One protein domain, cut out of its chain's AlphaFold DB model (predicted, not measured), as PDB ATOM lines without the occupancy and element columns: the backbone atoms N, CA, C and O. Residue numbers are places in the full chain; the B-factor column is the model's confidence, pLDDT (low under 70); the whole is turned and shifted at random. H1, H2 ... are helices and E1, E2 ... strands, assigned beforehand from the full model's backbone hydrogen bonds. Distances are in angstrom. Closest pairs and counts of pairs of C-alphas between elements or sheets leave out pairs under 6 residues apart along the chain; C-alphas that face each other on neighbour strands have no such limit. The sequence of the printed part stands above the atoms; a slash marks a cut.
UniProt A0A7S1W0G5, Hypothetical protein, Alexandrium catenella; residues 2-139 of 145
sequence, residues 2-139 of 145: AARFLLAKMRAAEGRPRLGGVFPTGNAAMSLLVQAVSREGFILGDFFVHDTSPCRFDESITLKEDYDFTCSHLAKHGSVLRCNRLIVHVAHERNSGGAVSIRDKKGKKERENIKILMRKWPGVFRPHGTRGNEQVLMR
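This is residues 2 to 139 of the 145 residues of the protein "Hypothetical protein" of Alexandrium catenella (UniProt A0A7S1W0G5). The model has two lobes bridged by a helix: in one, the small sheet E2 E1 E3 has the helix H1 across one face and the short helix H2 over E3 on the other, and in the second the helix H5 packs on the hairpin E4 and E5. H3 lies between the lobes, grazing the three-stranded sheet and running nearly the same way as H5, while residues 88 to 97 lead from E3 over to the short helix H4 near H5. The printed part has 138 residues, with five named helices and five named strands in the order H1 E1 H2 E2 H3 E3 H4 H5 E4 E5; the larger sheet, E2 E1 E3, is mixed, the smaller one is antiparallel, and the class is mixed, helices and strands. The whole is compact, with a radius of gyration of the C-alphas of 14.9 A and spans of 44 by 31 by 28 A.

H1, residues 2 to 12, is 15.3 A long and begins with C-alpha 2 at (2.121, -17.097, 29.800). E1, residues 19 to 23, is 13.6 A long, and H2 is residues 28 to 32. E2 is residues 48 to 50. H3, residues 65 to 77, is 17.9 A long and begins with C-alpha 65 at (12.969, 0.303, 20.731). E3, residues 81 to 87, is 13.9 A long, and H4 is residues 98 to 102. H5, residues 108 to 120, is 18.6 A long. E4, residues 125 to 128, is 9.2 A long, and E5, residues 132 to 138, is 14.5 A long and ends with C-alpha 138 at (1.235, 4.146, 17.343).

In the larger sheet E1 is the inner strand, and E2 and E3 are the edge strands. E1 and E3 are parallel at 30 degrees, with N 21 and O 81 at 2.9 A, within hydrogen-bond range. E2 and E1 are antiparallel at 170 degrees, with N 49 and O 20 within hydrogen-bond range at 2.8 A. Residues 37 to 38 pair antiparallel with residues 82 to 83 of E3. H1 is on this sheet at a height over the sheet of 8.2 A, and runs slantwise to the strands, at 56 degrees to E1 on the local plane; its closest C-alphas to E1 are those of Leu 6 and Gly 20, 6.4 A apart. H2 is on the opposite face, over E3, with the C-alphas of Ser 31 and Asn 84 closest at 5.6 A. H3 only grazes the sheet, with its residues 66 to 77. H3 and H5 are close but not clearly touching, with the C-alphas of Asp 68 and Leu 117 closest at 6.7 A; they run the same way at a shallow tilt of 11 degrees. The closest C-alphas of H5 and E5 are those of Glu 110 and Glu 134, 5.3 A apart. E4 and E5 form an antiparallel hairpin at 135 degrees, with N 137 and O 126 within hydrogen-bond range at 2.8 A. H4 and H5 are close but not clearly touching; the C-alphas of Ile 102 and Lys 109 are closest at 7.5 A. H1 and H5 are apart. In H1, H2, H3 and H5 every O i to N i+4 pair is within hydrogen-bond range; in H4 it is 0 of 1, beside 2 of 2 O i to N i+3 pairs.

The two C-alphas farthest apart are those of Ala 12 and Lys 106, at 44.3 A. The printed part has no cut. The links H2 to E2, with 15 residues, and E2 to H3, with 14, are long. The mean pLDDT of the printed part is 92.9, that of H4 is 81, and no printed residue is under 70.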
ATOM      1  N   ALA A   2       2.554 -18.129  30.757       93.62
ATOM      2  CA  ALA A   2       2.121 -17.097  29.800       93.62
ATOM      3  C   ALA A   2       2.911 -17.060  28.474       93.62
ATOM      4  O   ALA A   2       2.302 -17.009  27.409       93.62
ATOM      5  N   ALA A   3       4.246 -17.159  28.514       96.88
ATOM      6  CA  ALA A   3       5.071 -17.144  27.301       96.88
ATOM      7  C   ALA A   3       4.767 -18.326  26.359       96.88
ATOM      8  O   ALA A   3       4.575 -18.140  25.160       96.88
ATOM      9  N   ARG A   4       4.635 -19.542  26.910       97.62
ATOM     10  CA  ARG A   4       4.258 -20.745  26.142       97.62
ATOM     11  C   ARG A   4       2.859 -20.615  25.541       97.62
ATOM     12  O   ARG A   4       2.664 -20.983  24.388       97.62
ATOM     13  N   PHE A   5       1.909 -20.068  26.301       97.31
ATOM     14  CA  PHE A   5       0.558 -19.797  25.811       97.31
ATOM     15  C   PHE A   5       0.565 -18.800  24.644       97.31
ATOM     16  O   PHE A   5      -0.045 -19.069  23.610       97.31
ATOM     17  N   LEU A   6       1.289 -17.683  24.770       97.81
ATOM     18  CA  LEU A   6       1.419 -16.699  23.692       97.81
ATOM     19  C   LEU A   6       2.072 -17.305  22.450       97.81
ATOM     20  O   LEU A   6       1.534 -17.133  21.360       97.81
ATOM     21  N   LEU A   7       3.162 -18.063  22.607       98.38
ATOM     22  CA  LEU A   7       3.829 -18.733  21.491       98.38
ATOM     23  C   LEU A   7       2.890 -19.705  20.762       98.38
ATOM     24  O   LEU A   7       2.811 -19.691  19.535       98.38
ATOM     25  N   ALA A   8       2.145 -20.527  21.507       98.06
ATOM     26  CA  ALA A   8       1.161 -21.439  20.927       98.06
ATOM     27  C   ALA A   8       0.064 -20.671  20.172       98.06
ATOM     28  O   ALA A   8      -0.242 -20.992  19.025       98.06
ATOM     29  N   LYS A   9      -0.462 -19.596  20.770       97.81
ATOM     30  CA  LYS A   9      -1.481 -18.735  20.158       97.81
ATOM     31  C   LYS A   9      -0.975 -18.031  18.894       97.81
ATOM     32  O   LYS A   9      -1.724 -17.903  17.930       97.81
ATOM     33  N   MET A  10       0.284 -17.593  18.879       98.25
ATOM     34  CA  MET A  10       0.941 -17.018  17.700       98.25
ATOM     35  C   MET A  10       1.047 -18.040  16.569       98.25
ATOM     36  O   MET A  10       0.706 -17.730  15.432       98.25
ATOM     37  N   ARG A  11       1.468 -19.272  16.874       97.50
ATOM     38  CA  ARG A  11       1.647 -20.334  15.872       97.50
ATOM     39  C   ARG A  11       0.333 -20.881  15.319       97.50
ATOM     40  O   ARG A  11       0.317 -21.282  14.159       97.50
ATOM     41  N   ALA A  12      -0.728 -20.883  16.127       97.56
ATOM     42  CA  ALA A  12      -2.071 -21.315  15.735       97.56
ATOM     43  C   ALA A  12      -2.870 -20.236  14.985       97.56
ATOM     44  O   ALA A  12      -3.918 -20.520  14.414       97.56
ATOM     45  N   ALA A  13      -2.412 -18.987  15.009       96.69
ATOM     46  CA  ALA A  13      -3.086 -17.894  14.339       96.69
ATOM     47  C   ALA A  13      -2.823 -17.861  12.828       96.69
ATOM     48  O   ALA A  13      -1.701 -18.090  12.376       96.69
ATOM     49  N   GLU A  14      -3.827 -17.414  12.071       92.69
ATOM     50  CA  GLU A  14      -3.643 -16.970  10.689       92.69
ATOM     51  C   GLU A  14      -2.544 -15.895  10.595       92.69
ATOM     52  O   GLU A  14      -2.377 -15.068  11.501       92.69
ATOM     53  N   GLY A  15      -1.738 -15.955   9.531       91.75
ATOM     54  CA  GLY A  15      -0.558 -15.104   9.342       91.75
ATOM     55  C   GLY A  15       0.652 -15.475  10.211       91.75
ATOM     56  O   GLY A  15       1.744 -14.980   9.951       91.75
ATOM     57  N   ARG A  16       0.489 -16.367  11.204       96.56
ATOM     58  CA  ARG A  16       1.555 -16.914  12.070       96.56
ATOM     59  C   ARG A  16       2.541 -15.830  12.554       96.56
ATOM     60  O   ARG A  16       3.740 -15.932  12.271       96.56
ATOM     61  N   PRO A  17       2.056 -14.784  13.257       97.94
ATOM     62  CA  PRO A  17       2.877 -13.659  13.695       97.94
ATOM     63  C   PRO A  17       4.095 -14.120  14.493       97.94
ATOM     64  O   PRO A  17       4.017 -15.069  15.272       97.94
ATOM     65  N   ARG A  18       5.216 -13.410  14.330       98.44
ATOM     66  CA  ARG A  18       6.493 -13.740  14.991       98.44
ATOM     67  C   ARG A  18       6.809 -12.896  16.218       98.44
ATOM     68  O   ARG A  18       7.774 -13.181  16.917       98.44
ATOM     69  N   LEU A  19       5.952 -11.927  16.517       98.75
ATOM     70  CA  LEU A  19       5.993 -11.151  17.747       98.75
ATOM     71  C   LEU A  19       4.624 -11.187  18.422       98.75
ATOM     72  O   LEU A  19       3.597 -10.932  17.784       98.75
ATOM     73  N   GLY A  20       4.617 -11.488  19.714       98.44
ATOM     74  CA  GLY A  20       3.419 -11.457  20.533       98.44
ATOM     75  C   GLY A  20       3.655 -10.795  21.877       98.44
ATOM     76  O   GLY A  20       4.775 -10.732  22.365       98.44
ATOM     77  N   GLY A  21       2.585 -10.311  22.491       98.12
ATOM     78  CA  GLY A  21       2.668  -9.615  23.766       98.12
ATOM     79  C   GLY A  21       1.334  -9.518  24.479       98.12
ATOM     80  O   GLY A  21       0.346 -10.165  24.115       98.12
ATOM     81  N   VAL A  22       1.326  -8.692  25.512       97.19
ATOM     82  CA  VAL A  22       0.228  -8.538  26.472       97.19
ATOM     83  C   VAL A  22      -0.373  -7.139  26.394       97.19
ATOM     84  O   VAL A  22       0.084  -6.296  25.620       97.19
ATOM     85  N   PHE A  23      -1.436  -6.887  27.152       96.75
ATOM     86  CA  PHE A  23      -2.013  -5.553  27.237       96.75
ATOM     87  C   PHE A  23      -0.967  -4.554  27.779       96.75
ATOM     88  O   PHE A  23      -0.308  -4.861  28.770       96.75
ATOM     89  N   PRO A  24      -0.784  -3.375  27.152       93.56
ATOM     90  CA  PRO A  24       0.349  -2.488  27.439       93.56
ATOM     91  C   PRO A  24       0.170  -1.654  28.716       93.56
ATOM     92  O   PRO A  24       0.976  -0.773  28.994       93.56
ATOM     93  N   THR A  25      -0.913  -1.852  29.467       91.19
ATOM     94  CA  THR A  25      -1.139  -1.163  30.739       91.19
ATOM     95  C   THR A  25      -1.610  -2.158  31.790       91.19
ATOM     96  O   THR A  25      -2.242  -3.163  31.472       91.19
ATOM     97  N   GLY A  26      -1.365  -1.845  33.062       90.88
ATOM     98  CA  GLY A  26      -1.896  -2.616  34.191       90.88
ATOM     99  C   GLY A  26      -3.397  -2.413  34.446       90.88
ATOM    100  O   GLY A  26      -3.908  -2.883  35.456       90.88
ATOM    101  N   ASN A  27      -4.118  -1.673  33.592       91.69
ATOM    102  CA  ASN A  27      -5.531  -1.369  33.812       91.69
ATOM    103  C   ASN A  27      -6.426  -2.460  33.205       91.69
ATOM    104  O   ASN A  27      -6.707  -2.464  32.002       91.69
ATOM    105  N   ALA A  28      -6.920  -3.354  34.062       93.81
ATOM    106  CA  ALA A  28      -7.788  -4.451  33.652       93.81
ATOM    107  C   ALA A  28      -9.100  -3.991  33.010       93.81
ATOM    108  O   ALA A  28      -9.509  -4.583  32.014       93.81
ATOM    109  N   ALA A  29      -9.716  -2.907  33.489       95.75
ATOM    110  CA  ALA A  29     -10.947  -2.388  32.896       95.75
ATOM    111  C   ALA A  29     -10.727  -1.960  31.436       95.75
ATOM    112  O   ALA A  29     -11.480  -2.367  30.554       95.75
ATOM    113  N   MET A  30      -9.637  -1.240  31.142       95.12
ATOM    114  CA  MET A  30      -9.299  -0.859  29.760       95.12
ATOM    115  C   MET A  30      -9.050  -2.068  28.851       95.12
ATOM    116  O   MET A  30      -9.350  -2.022  27.660       95.12
ATOM    117  N   SER A  31      -8.526  -3.156  29.412       95.88
ATOM    118  CA  SER A  31      -8.287  -4.411  28.694       95.88
ATOM    119  C   SER A  31      -9.590  -5.078  28.213       95.88
ATOM    120  O   SER A  31      -9.616  -5.761  27.182       95.88
ATOM    121  N   LEU A  32     -10.694  -4.839  28.935       96.56
ATOM    122  CA  LEU A  32     -12.026  -5.350  28.612       96.56
ATOM    123  C   LEU A  32     -12.742  -4.505  27.549       96.56
ATOM    124  O   LEU A  32     -13.582  -5.045  26.834       96.56
ATOM    125  N   LEU A  33     -12.372  -3.226  27.401       96.38
ATOM    126  CA  LEU A  33     -12.945  -2.293  26.415       96.38
ATOM    127  C   LEU A  33     -12.443  -2.516  24.982       96.38
ATOM    128  O   LEU A  33     -12.945  -1.905  24.042       96.38
ATOM    129  N   VAL A  34     -11.432  -3.364  24.802       94.88
ATOM    130  CA  VAL A  34     -10.856  -3.682  23.493       94.88
ATOM    131  C   VAL A  34     -11.080  -5.152  23.140       94.88
ATOM    132  O   VAL A  34     -11.324  -6.002  24.005       94.88
ATOM    133  N   GLN A  35     -10.952  -5.470  21.849       96.44
ATOM    134  CA  GLN A  35     -10.975  -6.852  21.369       96.44
ATOM    135  C   GLN A  35      -9.963  -7.711  22.133       96.44
ATOM    136  O   GLN A  35      -8.872  -7.254  22.464       96.44
ATOM    137  N   ALA A  36     -10.290  -8.980  22.383       97.00
ATOM    138  CA  ALA A  36      -9.424  -9.875  23.155       97.00
ATOM    139  C   ALA A  36      -8.036 -10.087  22.515       97.00
ATOM    140  O   ALA A  36      -7.063 -10.394  23.211       97.00
ATOM    141  N   VAL A  37      -7.936  -9.913  21.194       96.88
ATOM    142  CA  VAL A  37      -6.697 -10.009  20.421       96.88
ATOM    143  C   VAL A  37      -6.580  -8.809  19.490       96.88
ATOM    144  O   VAL A  37      -7.567  -8.397  18.896       96.88
ATOM    145  N   SER A  38      -5.369  -8.275  19.335       96.19
ATOM    146  CA  SER A  38      -5.039  -7.301  18.290       96.19
ATOM    147  C   SER A  38      -3.914  -7.828  17.402       96.19
ATOM    148  O   SER A  38      -2.997  -8.490  17.897       96.19
ATOM    149  N   ARG A  39      -3.993  -7.530  16.098       96.88
ATOM    150  CA  ARG A  39      -3.030  -7.971  15.072       96.88
ATOM    151  C   ARG A  39      -2.071  -6.895  14.582       96.88
ATOM    152  O   ARG A  39      -1.082  -7.211  13.933       96.88
ATOM    153  N   GLU A  40      -2.360  -5.644  14.916       95.88
ATOM    154  CA  GLU A  40      -1.631  -4.463  14.439       95.88
ATOM    155  C   GLU A  40      -1.277  -3.501  15.590       95.88
ATOM    156  O   GLU A  40      -0.800  -2.388  15.382       95.88
ATOM    157  N   GLY A  41      -1.546  -3.917  16.832       94.19
ATOM    158  CA  GLY A  41      -1.312  -3.117  18.026       94.19
ATOM    159  C   GLY A  41       0.144  -3.139  18.490       94.19
ATOM    160  O   GLY A  41       0.839  -4.137  18.346       94.19
ATOM    161  N   PHE A  42       0.559  -2.046  19.127       97.25
ATOM    162  CA  PHE A  42       1.850  -1.918  19.807       97.25
ATOM    163  C   PHE A  42       2.121  -3.060  20.805       97.25
ATOM    164  O   PHE A  42       1.257  -3.337  21.646       97.25
ATOM    165  N   ILE A  43       3.308  -3.671  20.735       98.06
ATOM    166  CA  ILE A  43       3.805  -4.673  21.684       98.06
ATOM    167  C   ILE A  43       4.838  -4.010  22.600       98.06
ATOM    168  O   ILE A  43       5.900  -3.608  22.140       98.06
ATOM    169  N   LEU A  44       4.507  -3.893  23.886       95.69
ATOM    170  CA  LEU A  44       5.347  -3.243  24.895       95.69
ATOM    171  C   LEU A  44       6.550  -4.117  25.282       95.69
ATOM    172  O   LEU A  44       6.399  -5.329  25.460       95.69
ATOM    173  N   GLY A  45       7.715  -3.486  25.465       94.12
ATOM    174  CA  GLY A  45       8.981  -4.157  25.786       94.12
ATOM    175  C   GLY A  45       9.026  -4.885  27.137       94.12
ATOM    176  O   GLY A  45       9.837  -5.789  27.304       94.12
ATOM    177  N   ASP A  46       8.128  -4.557  28.072       92.19
ATOM    178  CA  ASP A  46       8.079  -5.161  29.415       92.19
ATOM    179  C   ASP A  46       7.902  -6.680  29.399       92.19
ATOM    180  O   ASP A  46       8.451  -7.395  30.238       92.19
ATOM    181  N   PHE A  47       7.096  -7.177  28.459       95.38
ATOM    182  CA  PHE A  47       6.901  -8.602  28.261       95.38
ATOM    183  C   PHE A  47       6.386  -8.890  26.851       95.38
ATOM    184  O   PHE A  47       5.245  -8.572  26.494       95.38
ATOM    185  N   PHE A  48       7.208  -9.584  26.070       97.69
ATOM    186  CA  PHE A  48       6.847 -10.078  24.750       97.69
ATOM    187  C   PHE A  48       7.449 -11.463  24.494       97.69
ATOM    188  O   PHE A  48       8.362 -11.921  25.177       97.69
ATOM    189  N   VAL A  49       6.911 -12.139  23.484       98.31
ATOM    190  CA  VAL A  49       7.420 -13.401  22.952       98.31
ATOM    191  C   VAL A  49       7.826 -13.169  21.508       98.31
ATOM    192  O   VAL A  49       7.024 -12.714  20.693       98.31
ATOM    193  N   HIS A  50       9.072 -13.506  21.204       97.75
ATOM    194  CA  HIS A  50       9.641 -13.457  19.869       97.75
ATOM    195  C   HIS A  50       9.879 -14.893  19.389       97.75
ATOM    196  O   HIS A  50      10.605 -15.652  20.029       97.75
ATOM    197  N   ASP A  51       9.212 -15.279  18.302       97.06
ATOM    198  CA  ASP A  51       9.464 -16.538  17.590       97.06
ATOM    199  C   ASP A  51      10.533 -16.299  16.507       97.06
ATOM    200  O   ASP A  51      10.966 -15.167  16.293       97.06
ATOM    201  N   THR A  52      10.958 -17.340  15.792       96.12
ATOM    202  CA  THR A  52      12.002 -17.212  14.762       96.12
ATOM    203  C   THR A  52      11.663 -16.133  13.721       96.12
ATOM    204  O   THR A  52      10.716 -16.270  12.941       96.12
ATOM    205  N   SER A  53      12.457 -15.058  13.696       97.19
ATOM    206  CA  SER A  53      12.282 -13.891  12.827       97.19
ATOM    207  C   SER A  53      13.627 -13.187  12.577       97.19
ATOM    208  O   SER A  53      14.520 -13.219  13.434       97.19
ATOM    209  N   PRO A  54      13.809 -12.553  11.400       97.44
ATOM    210  CA  PRO A  54      15.018 -11.792  11.091       97.44
ATOM    211  C   PRO A  54      15.033 -10.386  11.710       97.44
ATOM    212  O   PRO A  54      16.067  -9.730  11.671       97.44
ATOM    213  N   CYS A  55      13.921  -9.900  12.269       97.94
ATOM    214  CA  CYS A  55      13.862  -8.569  12.874       97.94
ATOM    215  C   CYS A  55      14.817  -8.474  14.080       97.94
ATOM    216  O   CYS A  55      14.922  -9.411  14.877       97.94
ATOM    217  N   ARG A  56      15.515  -7.345  14.220       97.25
ATOM    218  CA  ARG A  56      16.437  -7.034  15.326       97.25
ATOM    219  C   ARG A  56      16.141  -5.632  15.852       97.25
ATOM    220  O   ARG A  56      15.455  -4.869  15.172       97.25
ATOM    221  N   PHE A  57      16.629  -5.325  17.049       96.88
ATOM    222  CA  PHE A  57      16.596  -3.958  17.555       96.88
ATOM    223  C   PHE A  57      17.526  -3.071  16.730       96.88
ATOM    224  O   PHE A  57      18.608  -3.495  16.329       96.88
ATOM    225  N   ASP A  58      17.077  -1.851  16.473       95.19
ATOM    226  CA  ASP A  58      17.894  -0.802  15.885       95.19
ATOM    227  C   ASP A  58      18.695  -0.122  16.995       95.19
ATOM    228  O   ASP A  58      18.131   0.571  17.840       95.19
ATOM    229  N   GLU A  59      20.011  -0.319  16.994       93.94
ATOM    230  CA  GLU A  59      20.909   0.205  18.030       93.94
ATOM    231  C   GLU A  59      20.976   1.741  18.055       93.94
ATOM    232  O   GLU A  59      21.413   2.328  19.046       93.94
ATOM    233  N   SER A  60      20.497   2.423  17.005       91.06
ATOM    234  CA  SER A  60      20.363   3.884  17.014       91.06
ATOM    235  C   SER A  60      19.176   4.378  17.856       91.06
ATOM    236  O   SER A  60      19.128   5.557  18.223       91.06
ATOM    237  N   ILE A  61      18.232   3.490  18.198       92.44
ATOM    238  CA  ILE A  61      17.042   3.779  19.002       92.44
ATOM    239  C   ILE A  61      17.288   3.307  20.437       92.44
ATOM    240  O   ILE A  61      17.141   2.145  20.794       92.44
ATOM    241  N   THR A  62      17.669   4.262  21.274       90.25
ATOM    242  CA  THR A  62      18.029   4.064  22.694       90.25
ATOM    243  C   THR A  62      16.839   4.096  23.657       90.25
ATOM    244  O   THR A  62      16.969   3.693  24.808       90.25
ATOM    245  N   LEU A  63      15.705   4.637  23.208       90.38
ATOM    246  CA  LEU A  63      14.420   4.649  23.905       90.38
ATOM    247  C   LEU A  63      13.342   4.408  22.847       90.38
ATOM    248  O   LEU A  63      13.464   4.956  21.755       90.38
ATOM    249  N   LYS A  64      12.262   3.690  23.172       93.12
ATOM    250  CA  LYS A  64      11.166   3.356  22.229       93.12
ATOM    251  C   LYS A  64      11.544   2.287  21.188       93.12
ATOM    252  O   LYS A  64      10.954   2.213  20.108       93.12
ATOM    253  N   GLU A  65      12.522   1.455  21.512       95.25
ATOM    254  CA  GLU A  65      12.969   0.303  20.731       95.25
ATOM    255  C   GLU A  65      11.846  -0.714  20.487       95.25
ATOM    256  O   GLU A  65      11.774  -1.335  19.429       95.25
ATOM    257  N   ASP A  66      10.913  -0.844  21.426       96.56
ATOM    258  CA  ASP A  66       9.745  -1.717  21.335       96.56
ATOM    259  C   ASP A  66       8.739  -1.268  20.262       96.56
ATOM    260  O   ASP A  66       8.157  -2.096  19.549       96.56
ATOM    261  N   TYR A  67       8.570   0.043  20.075       97.31
ATOM    262  CA  TYR A  67       7.779   0.595  18.979       97.31
ATOM    263  C   TYR A  67       8.410   0.269  17.626       97.31
ATOM    264  O   TYR A  67       7.704  -0.183  16.718       97.31
ATOM    265  N   ASP A  68       9.725   0.458  17.492       97.56
ATOM    266  CA  ASP A  68      10.458   0.112  16.272       97.56
ATOM    267  C   ASP A  68      10.400  -1.389  15.980       97.56
ATOM    268  O   ASP A  68      10.126  -1.807  14.852       97.56
ATOM    269  N   PHE A  69      10.591  -2.213  17.007       98.19
ATOM    270  CA  PHE A  69      10.575  -3.663  16.885       98.19
ATOM    271  C   PHE A  69       9.184  -4.192  16.517       98.19
ATOM    272  O   PHE A  69       9.065  -5.105  15.693       98.19
ATOM    273  N   THR A  70       8.125  -3.570  17.051       98.38
ATOM    274  CA  THR A  70       6.745  -3.847  16.635       98.38
ATOM    275  C   THR A  70       6.539  -3.484  15.164       98.38
ATOM    276  O   THR A  70       6.047  -4.311  14.395       98.38
ATOM    277  N   CYS A  71       6.931  -2.276  14.745       97.81
ATOM    278  CA  CYS A  71       6.795  -1.832  13.355       97.81
ATOM    279  C   CYS A  71       7.578  -2.723  12.386       97.81
ATOM    280  O   CYS A  71       7.052  -3.107  11.345       97.81
ATOM    281  N   SER A  72       8.793  -3.127  12.759       97.69
ATOM    282  CA  SER A  72       9.623  -4.054  11.986       97.69
ATOM    283  C   SER A  72       8.913  -5.390  11.749       97.69
ATOM    284  O   SER A  72       8.926  -5.906  10.632       97.69
ATOM    285  N   HIS A  73       8.230  -5.928  12.765       98.19
ATOM    286  CA  HIS A  73       7.455  -7.159  12.618       98.19
ATOM    287  C   HIS A  73       6.203  -6.977  11.766       98.19
ATOM    288  O   HIS A  73       5.907  -7.833  10.935       98.19
ATOM    289  N   LEU A  74       5.488  -5.864  11.934       97.38
ATOM    290  CA  LEU A  74       4.319  -5.559  11.114       97.38
ATOM    291  C   LEU A  74       4.693  -5.363   9.644       97.38
ATOM    292  O   LEU A  74       3.992  -5.863   8.770       97.38
ATOM    293  N   ALA A  75       5.817  -4.703   9.364       96.56
ATOM    294  CA  ALA A  75       6.333  -4.533   8.012       96.56
ATOM    295  C   ALA A  75       6.788  -5.863   7.396       96.56
ATOM    296  O   ALA A  75       6.495  -6.132   6.234       96.56
ATOM    297  N   LYS A  76       7.499  -6.703   8.162       96.94
ATOM    298  CA  LYS A  76       8.084  -7.948   7.644       96.94
ATOM    299  C   LYS A  76       7.074  -9.087   7.507       96.94
ATOM    300  O   LYS A  76       7.155  -9.850   6.549       96.94
ATOM    301  N   HIS A  77       6.179  -9.231   8.481       96.38
ATOM    302  CA  HIS A  77       5.290 -10.393   8.619       96.38
ATOM    303  C   HIS A  77       3.807 -10.040   8.460       96.38
ATOM    304  O   HIS A  77       2.957 -10.920   8.544       96.38
ATOM    305  N   GLY A  78       3.468  -8.760   8.290       95.69
ATOM    306  CA  GLY A  78       2.090  -8.292   8.121       95.69
ATOM    307  C   GLY A  78       1.225  -8.347   9.385       95.69
ATOM    308  O   GLY A  78       0.087  -7.885   9.354       95.69
ATOM    309  N   SER A  79       1.725  -8.907  10.495       96.69
ATOM    310  CA  SER A  79       0.965  -9.028  11.741       96.69
ATOM    311  C   SER A  79       1.842  -9.226  12.981       96.69
ATOM    312  O   SER A  79       2.951  -9.761  12.927       96.69
ATOM    313  N   VAL A  80       1.283  -8.838  14.126       98.19
ATOM    314  CA  VAL A  80       1.718  -9.226  15.476       98.19
ATOM    315  C   VAL A  80       0.554  -9.894  16.218       98.19
ATOM    316  O   VAL A  80      -0.537 -10.058  15.668       98.19
ATOM    317  N   LEU A  81       0.755 -10.314  17.470       98.38
ATOM    318  CA  LEU A  81      -0.326 -10.829  18.312       98.38
ATOM    319  C   LEU A  81      -0.283 -10.236  19.715       98.38
ATOM    320  O   LEU A  81       0.452 -10.705  20.580       98.38
ATOM    321  N   ARG A  82      -1.150  -9.262  19.991       98.06
ATOM    322  CA  ARG A  82      -1.353  -8.776  21.359       98.06
ATOM    323  C   ARG A  82      -2.544  -9.461  22.001       98.06
ATOM    324  O   ARG A  82      -3.666  -9.328  21.516       98.06
ATOM    325  N   CYS A  83      -2.319 -10.181  23.094       97.62
ATOM    326  CA  CYS A  83      -3.384 -10.762  23.898       97.62
ATOM    327  C   CYS A  83      -3.826  -9.749  24.954       97.62
ATOM    328  O   CYS A  83      -3.222  -9.645  26.018       97.62
ATOM    329  N   ASN A  84      -4.904  -9.018  24.672       97.81
ATOM    330  CA  ASN A  84      -5.368  -7.937  25.540       97.81
ATOM    331  C   ASN A  84      -5.996  -8.443  26.849       97.81
ATOM    332  O   ASN A  84      -6.290  -7.639  27.711       97.81
ATOM    333  N   ARG A  85      -6.196  -9.758  27.023       96.56
ATOM    334  CA  ARG A  85      -6.681 -10.367  28.282       96.56
ATOM    335  C   ARG A  85      -5.572 -10.947  29.157       96.56
ATOM    336  O   ARG A  85      -5.850 -11.566  30.175       96.56
ATOM    337  N   LEU A  86      -4.323 -10.753  28.750       96.19
ATOM    338  CA  LEU A  86      -3.161 -10.982  29.594       96.19
ATOM    339  C   LEU A  86      -2.615  -9.617  29.988       96.19
ATOM    340  O   LEU A  86      -2.440  -8.753  29.131       96.19
ATOM    341  N   ILE A  87      -2.379  -9.435  31.279       95.31
ATOM    342  CA  ILE A  87      -1.914  -8.184  31.872       95.31
ATOM    343  C   ILE A  87      -0.708  -8.523  32.727       95.31
ATOM    344  O   ILE A  87      -0.687  -9.556  33.398       95.31
ATOM    345  N   VAL A  88       0.291  -7.652  32.694       93.06
ATOM    346  CA  VAL A  88       1.458  -7.750  33.561       93.06
ATOM    347  C   VAL A  88       1.558  -6.444  34.339       93.06
ATOM    348  O   VAL A  88       1.410  -5.361  33.775       93.06
ATOM    349  N   HIS A  89       1.778  -6.555  35.648       90.88
ATOM    350  CA  HIS A  89       2.054  -5.418  36.515       90.88
ATOM    351  C   HIS A  89       3.563  -5.309  36.710       90.88
ATOM    352  O   HIS A  89       4.175  -6.184  37.314       90.88
ATOM    353  N   VAL A  90       4.152  -4.235  36.189       85.94
ATOM    354  CA  VAL A  90       5.583  -3.946  36.319       85.94
ATOM    355  C   VAL A  90       5.817  -2.472  36.617       85.94
ATOM    356  O   VAL A  90       5.038  -1.601  36.225       85.94
ATOM    357  N   ALA A  91       6.926  -2.181  37.290       82.56
ATOM    358  CA  ALA A  91       7.388  -0.824  37.559       82.56
ATOM    359  C   ALA A  91       8.184  -0.242  36.365       82.56
ATOM    360  O   ALA A  91       9.356   0.100  36.490       82.56
ATOM    361  N   HIS A  92       7.528  -0.107  35.207       75.56
ATOM    362  CA  HIS A  92       8.127   0.283  33.916       75.56
ATOM    363  C   HIS A  92       8.917   1.611  33.933       75.56
ATOM    364  O   HIS A  92       9.916   1.761  33.237       75.56
ATOM    365  N   GLU A  93       8.489   2.598  34.732       76.81
ATOM    366  CA  GLU A  93       9.054   3.961  34.693       76.81
ATOM    367  C   GLU A  93       9.898   4.341  35.913       76.81
ATOM    368  O   GLU A  93      10.518   5.402  35.914       76.81
ATOM    369  N   ARG A  94       9.900   3.512  36.964       79.50
ATOM    370  CA  ARG A  94      10.500   3.854  38.267       79.50
ATOM    371  C   ARG A  94      11.653   2.943  38.677       79.50
ATOM    372  O   ARG A  94      12.303   3.220  39.679       79.50
ATOM    373  N   ASN A  95      11.900   1.871  37.927       79.19
ATOM    374  CA  ASN A  95      13.013   0.970  38.197       79.19
ATOM    375  C   ASN A  95      14.356   1.684  38.003       79.19
ATOM    376  O   ASN A  95      14.537   2.445  37.058       79.19
ATOM    377  N   SER A  96      15.313   1.426  38.891       79.25
ATOM    378  CA  SER A  96      16.681   1.922  38.740       79.25
ATOM    379  C   SER A  96      17.405   1.195  37.602       79.25
ATOM    380  O   SER A  96      17.362  -0.034  37.534       79.25
ATOM    381  N   GLY A  97      18.124   1.940  36.758       82.25
ATOM    382  CA  GLY A  97      18.908   1.392  35.643       82.25
ATOM    383  C   GLY A  97      18.137   1.305  34.318       82.25
ATOM    384  O   GLY A  97      17.063   1.886  34.165       82.25
ATOM    385  N   GLY A  98      18.716   0.622  33.326       82.75
ATOM    386  CA  GLY A  98      18.102   0.411  32.007       82.75
ATOM    387  C   GLY A  98      17.628   1.705  31.331       82.75
ATOM    388  O   GLY A  98      18.285   2.744  31.427       82.75
ATOM    389  N   ALA A  99      16.456   1.664  30.693       80.88
ATOM    390  CA  ALA A  99      15.861   2.821  30.016       80.88
ATOM    391  C   ALA A  99      15.681   4.045  30.937       80.88
ATOM    392  O   ALA A  99      15.829   5.180  30.488       80.88
ATOM    393  N   VAL A 100      15.428   3.842  32.237       81.56
ATOM    394  CA  VAL A 100      15.273   4.943  33.204       81.56
ATOM    395  C   VAL A 100      16.580   5.720  33.379       81.56
ATOM    396  O   VAL A 100      16.540   6.937  33.515       81.56
ATOM    397  N   SER A 101      17.736   5.054  33.302       82.31
ATOM    398  CA  SER A 101      19.046   5.725  33.381       82.31
ATOM    399  C   SER A 101      19.394   6.550  32.136       82.31
ATOM    400  O   SER A 101      20.162   7.504  32.222       82.31
ATOM    401  N   ILE A 102      18.802   6.207  30.988       79.50
ATOM    402  CA  ILE A 102      18.999   6.899  29.705       79.50
ATOM    403  C   ILE A 102      18.071   8.120  29.584       79.50
ATOM    404  O   ILE A 102      18.384   9.080  28.874       79.50
ATOM    405  N   ARG A 103      16.922   8.105  30.273       82.19
ATOM    406  CA  ARG A 103      15.973   9.222  30.283       82.19
ATOM    407  C   ARG A 103      16.585  10.437  30.969       82.19
ATOM    408  O   ARG A 103      16.948  10.401  32.141       82.19
ATOM    409  N   ASP A 104      16.622  11.556  30.256       81.69
ATOM    410  CA  ASP A 104      16.920  12.837  30.880       81.69
ATOM    411  C   ASP A 104      15.651  13.475  31.458       81.69
ATOM    412  O   ASP A 104      14.558  13.359  30.901       81.69
ATOM    413  N   LYS A 105      15.809  14.215  32.562       78.38
ATOM    414  CA  LYS A 105      14.702  14.908  33.246       78.38
ATOM    415  C   LYS A 105      13.969  15.929  32.365       78.38
ATOM    416  O   LYS A 105      12.884  16.362  32.728       78.38
ATOM    417  N   LYS A 106      14.575  16.362  31.255       81.50
ATOM    418  CA  LYS A 106      14.015  17.347  30.322       81.50
ATOM    419  C   LYS A 106      13.384  16.678  29.088       81.50
ATOM    420  O   LYS A 106      13.013  17.405  28.163       81.50
ATOM    421  N   GLY A 107      13.323  15.343  29.017       84.88
ATOM    422  CA  GLY A 107      12.782  14.548  27.908       84.88
ATOM    423  C   GLY A 107      13.472  14.716  26.549       84.88
ATOM    424  O   GLY A 107      12.880  14.406  25.513       84.88
ATOM    425  N   LYS A 108      14.700  15.246  26.496       89.62
ATOM    426  CA  LYS A 108      15.432  15.470  25.235       89.62
ATOM    427  C   LYS A 108      15.644  14.159  24.476       89.62
ATOM    428  O   LYS A 108      15.363  14.106  23.280       89.62
ATOM    429  N   LYS A 109      16.058  13.105  25.173       90.25
ATOM    430  CA  LYS A 109      16.324  11.783  24.617       90.25
ATOM    431  C   LYS A 109      15.054  11.110  24.108       90.25
ATOM    432  O   LYS A 109      15.070  10.529  23.027       90.25
ATOM    433  N   GLU A 110      13.937  11.247  24.821       91.12
ATOM    434  CA  GLU A 110      12.628  10.761  24.357       91.12
ATOM    435  C   GLU A 110      12.241  11.444  23.033       91.12
ATOM    436  O   GLU A 110      11.915  10.776  22.053       91.12
ATOM    437  N   ARG A 111      12.385  12.775  22.947       92.38
ATOM    438  CA  ARG A 111      12.108  13.530  21.713       92.38
ATOM    439  C   ARG A 111      13.036  13.163  20.556       92.38
ATOM    440  O   ARG A 111      12.589  13.132  19.413       92.38
ATOM    441  N   GLU A 112      14.316  12.914  20.821       93.38
ATOM    442  CA  GLU A 112      15.275  12.456  19.805       93.38
ATOM    443  C   GLU A 112      14.859  11.106  19.214       93.38
ATOM    444  O   GLU A 112      14.745  10.985  17.995       93.38
ATOM    445  N   ASN A 113      14.546  10.122  20.060       94.31
ATOM    446  CA  ASN A 113      14.111   8.806  19.594       94.31
ATOM    447  C   ASN A 113      12.760   8.867  18.866       94.31
ATOM    448  O   ASN A 113      12.586   8.220  17.836       94.31
ATOM    449  N   ILE A 114      11.826   9.711  19.320       94.31
ATOM    450  CA  ILE A 114      10.559   9.946  18.611       94.31
ATOM    451  C   ILE A 114      10.805  10.501  17.200       94.31
ATOM    452  O   ILE A 114      10.139  10.073  16.255       94.31
ATOM    453  N   LYS A 115      11.777  11.404  17.018       94.44
ATOM    454  CA  LYS A 115      12.148  11.907  15.683       94.44
ATOM    455  C   LYS A 115      12.716  10.802  14.792       94.44
ATOM    456  O   LYS A 115      12.384  10.769  13.607       94.44
ATOM    457  N   ILE A 116      13.544   9.909  15.340       95.31
ATOM    458  CA  ILE A 116      14.075   8.747  14.607       95.31
ATOM    459  C   ILE A 116      12.918   7.833  14.181       95.31
ATOM    460  O   ILE A 116      12.788   7.534  12.994       95.31
ATOM    461  N   LEU A 117      12.016   7.487  15.107       94.62
ATOM    462  CA  LEU A 117      10.831   6.670  14.830       94.62
ATOM    463  C   LEU A 117       9.937   7.271  13.745       94.62
ATOM    464  O   LEU A 117       9.544   6.569  12.818       94.62
ATOM    465  N   MET A 118       9.621   8.564  13.835       94.00
ATOM    466  CA  MET A 118       8.774   9.247  12.851       94.00
ATOM    467  C   MET A 118       9.418   9.309  11.464       94.00
ATOM    468  O   MET A 118       8.708   9.226  10.463       94.00
ATOM    469  N   ARG A 119      10.750   9.433  11.394       95.00
ATOM    470  CA  ARG A 119      11.496   9.396  10.130       95.00
ATOM    471  C   ARG A 119      11.516   7.992   9.530       95.00
ATOM    472  O   ARG A 119      11.314   7.845   8.330       95.00
ATOM    473  N   LYS A 120      11.758   6.975  10.358       95.31
ATOM    474  CA  LYS A 120      11.847   5.569   9.940       95.31
ATOM    475  C   LYS A 120      10.485   4.992   9.550       95.31
ATOM    476  O   LYS A 120      10.388   4.224   8.596       95.31
ATOM    477  N   TRP A 121       9.424   5.422  10.233       95.25
ATOM    478  CA  TRP A 121       8.049   4.967  10.025       95.25
ATOM    479  C   TRP A 121       7.090   6.144   9.762       95.25
ATOM    480  O   TRP A 121       6.247   6.466  10.613       95.25
ATOM    481  N   PRO A 122       7.181   6.798   8.585       94.19
ATOM    482  CA  PRO A 122       6.343   7.948   8.262       94.19
ATOM    483  C   PRO A 122       4.848   7.628   8.379       94.19
ATOM    484  O   PRO A 122       4.362   6.644   7.825       94.19
ATOM    485  N   GLY A 123       4.114   8.463   9.118       92.81
ATOM    486  CA  GLY A 123       2.659   8.346   9.285       92.81
ATOM    487  C   GLY A 123       2.174   7.313  10.313       92.81
ATOM    488  O   GLY A 123       0.974   7.270  10.584       92.81
ATOM    489  N   VAL A 124       3.066   6.519  10.920       95.44
ATOM    490  CA  VAL A 124       2.696   5.514  11.941       95.44
ATOM    491  C   VAL A 124       2.528   6.136  13.330       95.44
ATOM    492  O   VAL A 124       1.687   5.699  14.122       95.44
ATOM    493  N   PHE A 125       3.314   7.166  13.637       94.44
ATOM    494  CA  PHE A 125       3.361   7.786  14.957       94.44
ATOM    495  C   PHE A 125       2.768   9.189  14.953       94.44
ATOM    496  O   PHE A 125       2.978   9.973  14.031       94.44
ATOM    497  N   ARG A 126       2.078   9.527  16.043       91.88
ATOM    498  CA  ARG A 126       1.651  10.895  16.362       91.88
ATOM    499  C   ARG A 126       1.945  11.213  17.830       91.88
ATOM    500  O   ARG A 126       1.886  10.286  18.641       91.88
ATOM    501  N   PRO A 127       2.216  12.476  18.200       89.62
ATOM    502  CA  PRO A 127       2.375  12.858  19.601       89.62
ATOM    503  C   PRO A 127       1.137  12.504  20.434       89.62
ATOM    504  O   PRO A 127       0.008  12.492  19.928       89.62
ATOM    505  N   HIS A 128       1.336  12.196  21.713       87.75
ATOM    506  CA  HIS A 128       0.235  11.894  22.618       87.75
ATOM    507  C   HIS A 128      -0.461  13.185  23.076       87.75
ATOM    508  O   HIS A 128       0.146  14.014  23.744       87.75
ATOM    509  N   GLY A 129      -1.760  13.333  22.789       81.06
ATOM    510  CA  GLY A 129      -2.489  14.588  23.035       81.06
ATOM    511  C   GLY A 129      -2.462  15.080  24.489       81.06
ATOM    512  O   GLY A 129      -2.339  16.272  24.724       81.06
ATOM    513  N   THR A 130      -2.520  14.171  25.467       82.50
ATOM    514  CA  THR A 130      -2.534  14.523  26.903       82.50
ATOM    515  C   THR A 130      -1.218  14.276  27.641       82.50
ATOM    516  O   THR A 130      -1.107  14.625  28.809       82.50
ATOM    517  N   ARG A 131      -0.223  13.650  26.997       77.44
ATOM    518  CA  ARG A 131       1.049  13.248  27.640       77.44
ATOM    519  C   ARG A 131       2.266  13.921  27.000       77.44
ATOM    520  O   ARG A 131       3.391  13.453  27.140       77.44
ATOM    521  N   GLY A 132       2.022  15.021  26.290       80.75
ATOM    522  CA  GLY A 132       3.054  15.852  25.687       80.75
ATOM    523  C   GLY A 132       3.811  15.183  24.537       80.75
ATOM    524  O   GLY A 132       3.354  14.232  23.903       80.75
ATOM    525  N   ASN A 133       4.994  15.726  24.258       81.50
ATOM    526  CA  ASN A 133       5.849  15.352  23.128       81.50
ATOM    527  C   ASN A 133       6.895  14.268  23.461       81.50
ATOM    528  O   ASN A 133       7.783  14.015  22.652       81.50
ATOM    529  N   GLU A 134       6.783  13.627  24.626       86.88
ATOM    530  CA  GLU A 134       7.669  12.548  25.102       86.88
ATOM    531  C   GLU A 134       7.027  11.155  24.962       86.88
ATOM    532  O   GLU A 134       7.656  10.117  25.189       86.88
ATOM    533  N   GLN A 135       5.754  11.117  24.555       88.25
ATOM    534  CA  GLN A 135       5.020   9.894  24.259       88.25
ATOM    535  C   GLN A 135       4.370   9.974  22.881       88.25
ATOM    536  O   GLN A 135       3.985  11.043  22.401       88.25
ATOM    537  N   VAL A 136       4.215   8.810  22.255       92.12
ATOM    538  CA  VAL A 136       3.595   8.671  20.939       92.12
ATOM    539  C   VAL A 136       2.449   7.676  20.977       92.12
ATOM    540  O   VAL A 136       2.457   6.688  21.711       92.12
ATOM    541  N   LEU A 137       1.456   7.931  20.136       92.44
ATOM    542  CA  LEU A 137       0.441   6.959  19.777       92.44
ATOM    543  C   LEU A 137       0.861   6.294  18.471       92.44
ATOM    544  O   LEU A 137       1.003   6.964  17.448       92.44
ATOM    545  N   MET A 138       1.020   4.976  18.520       94.81
ATOM    546  CA  MET A 138       1.235   4.146  17.343       94.81
ATOM    547  C   MET A 138      -0.113   3.793  16.716       94.81
ATOM    548  O   MET A 138      -1.008   3.274  17.388       94.81
ATOM    549  N   ARG A 139      -0.257   4.058  15.420       93.62
ATOM    550  CA  ARG A 139      -1.362   3.574  14.594       93.62
ATOM    551  C   ARG A 139      -0.777   2.982  13.328       93.62
ATOM    552  O   ARG A 139      -0.378   3.714  12.427       93.62
TER     553      ARG A 139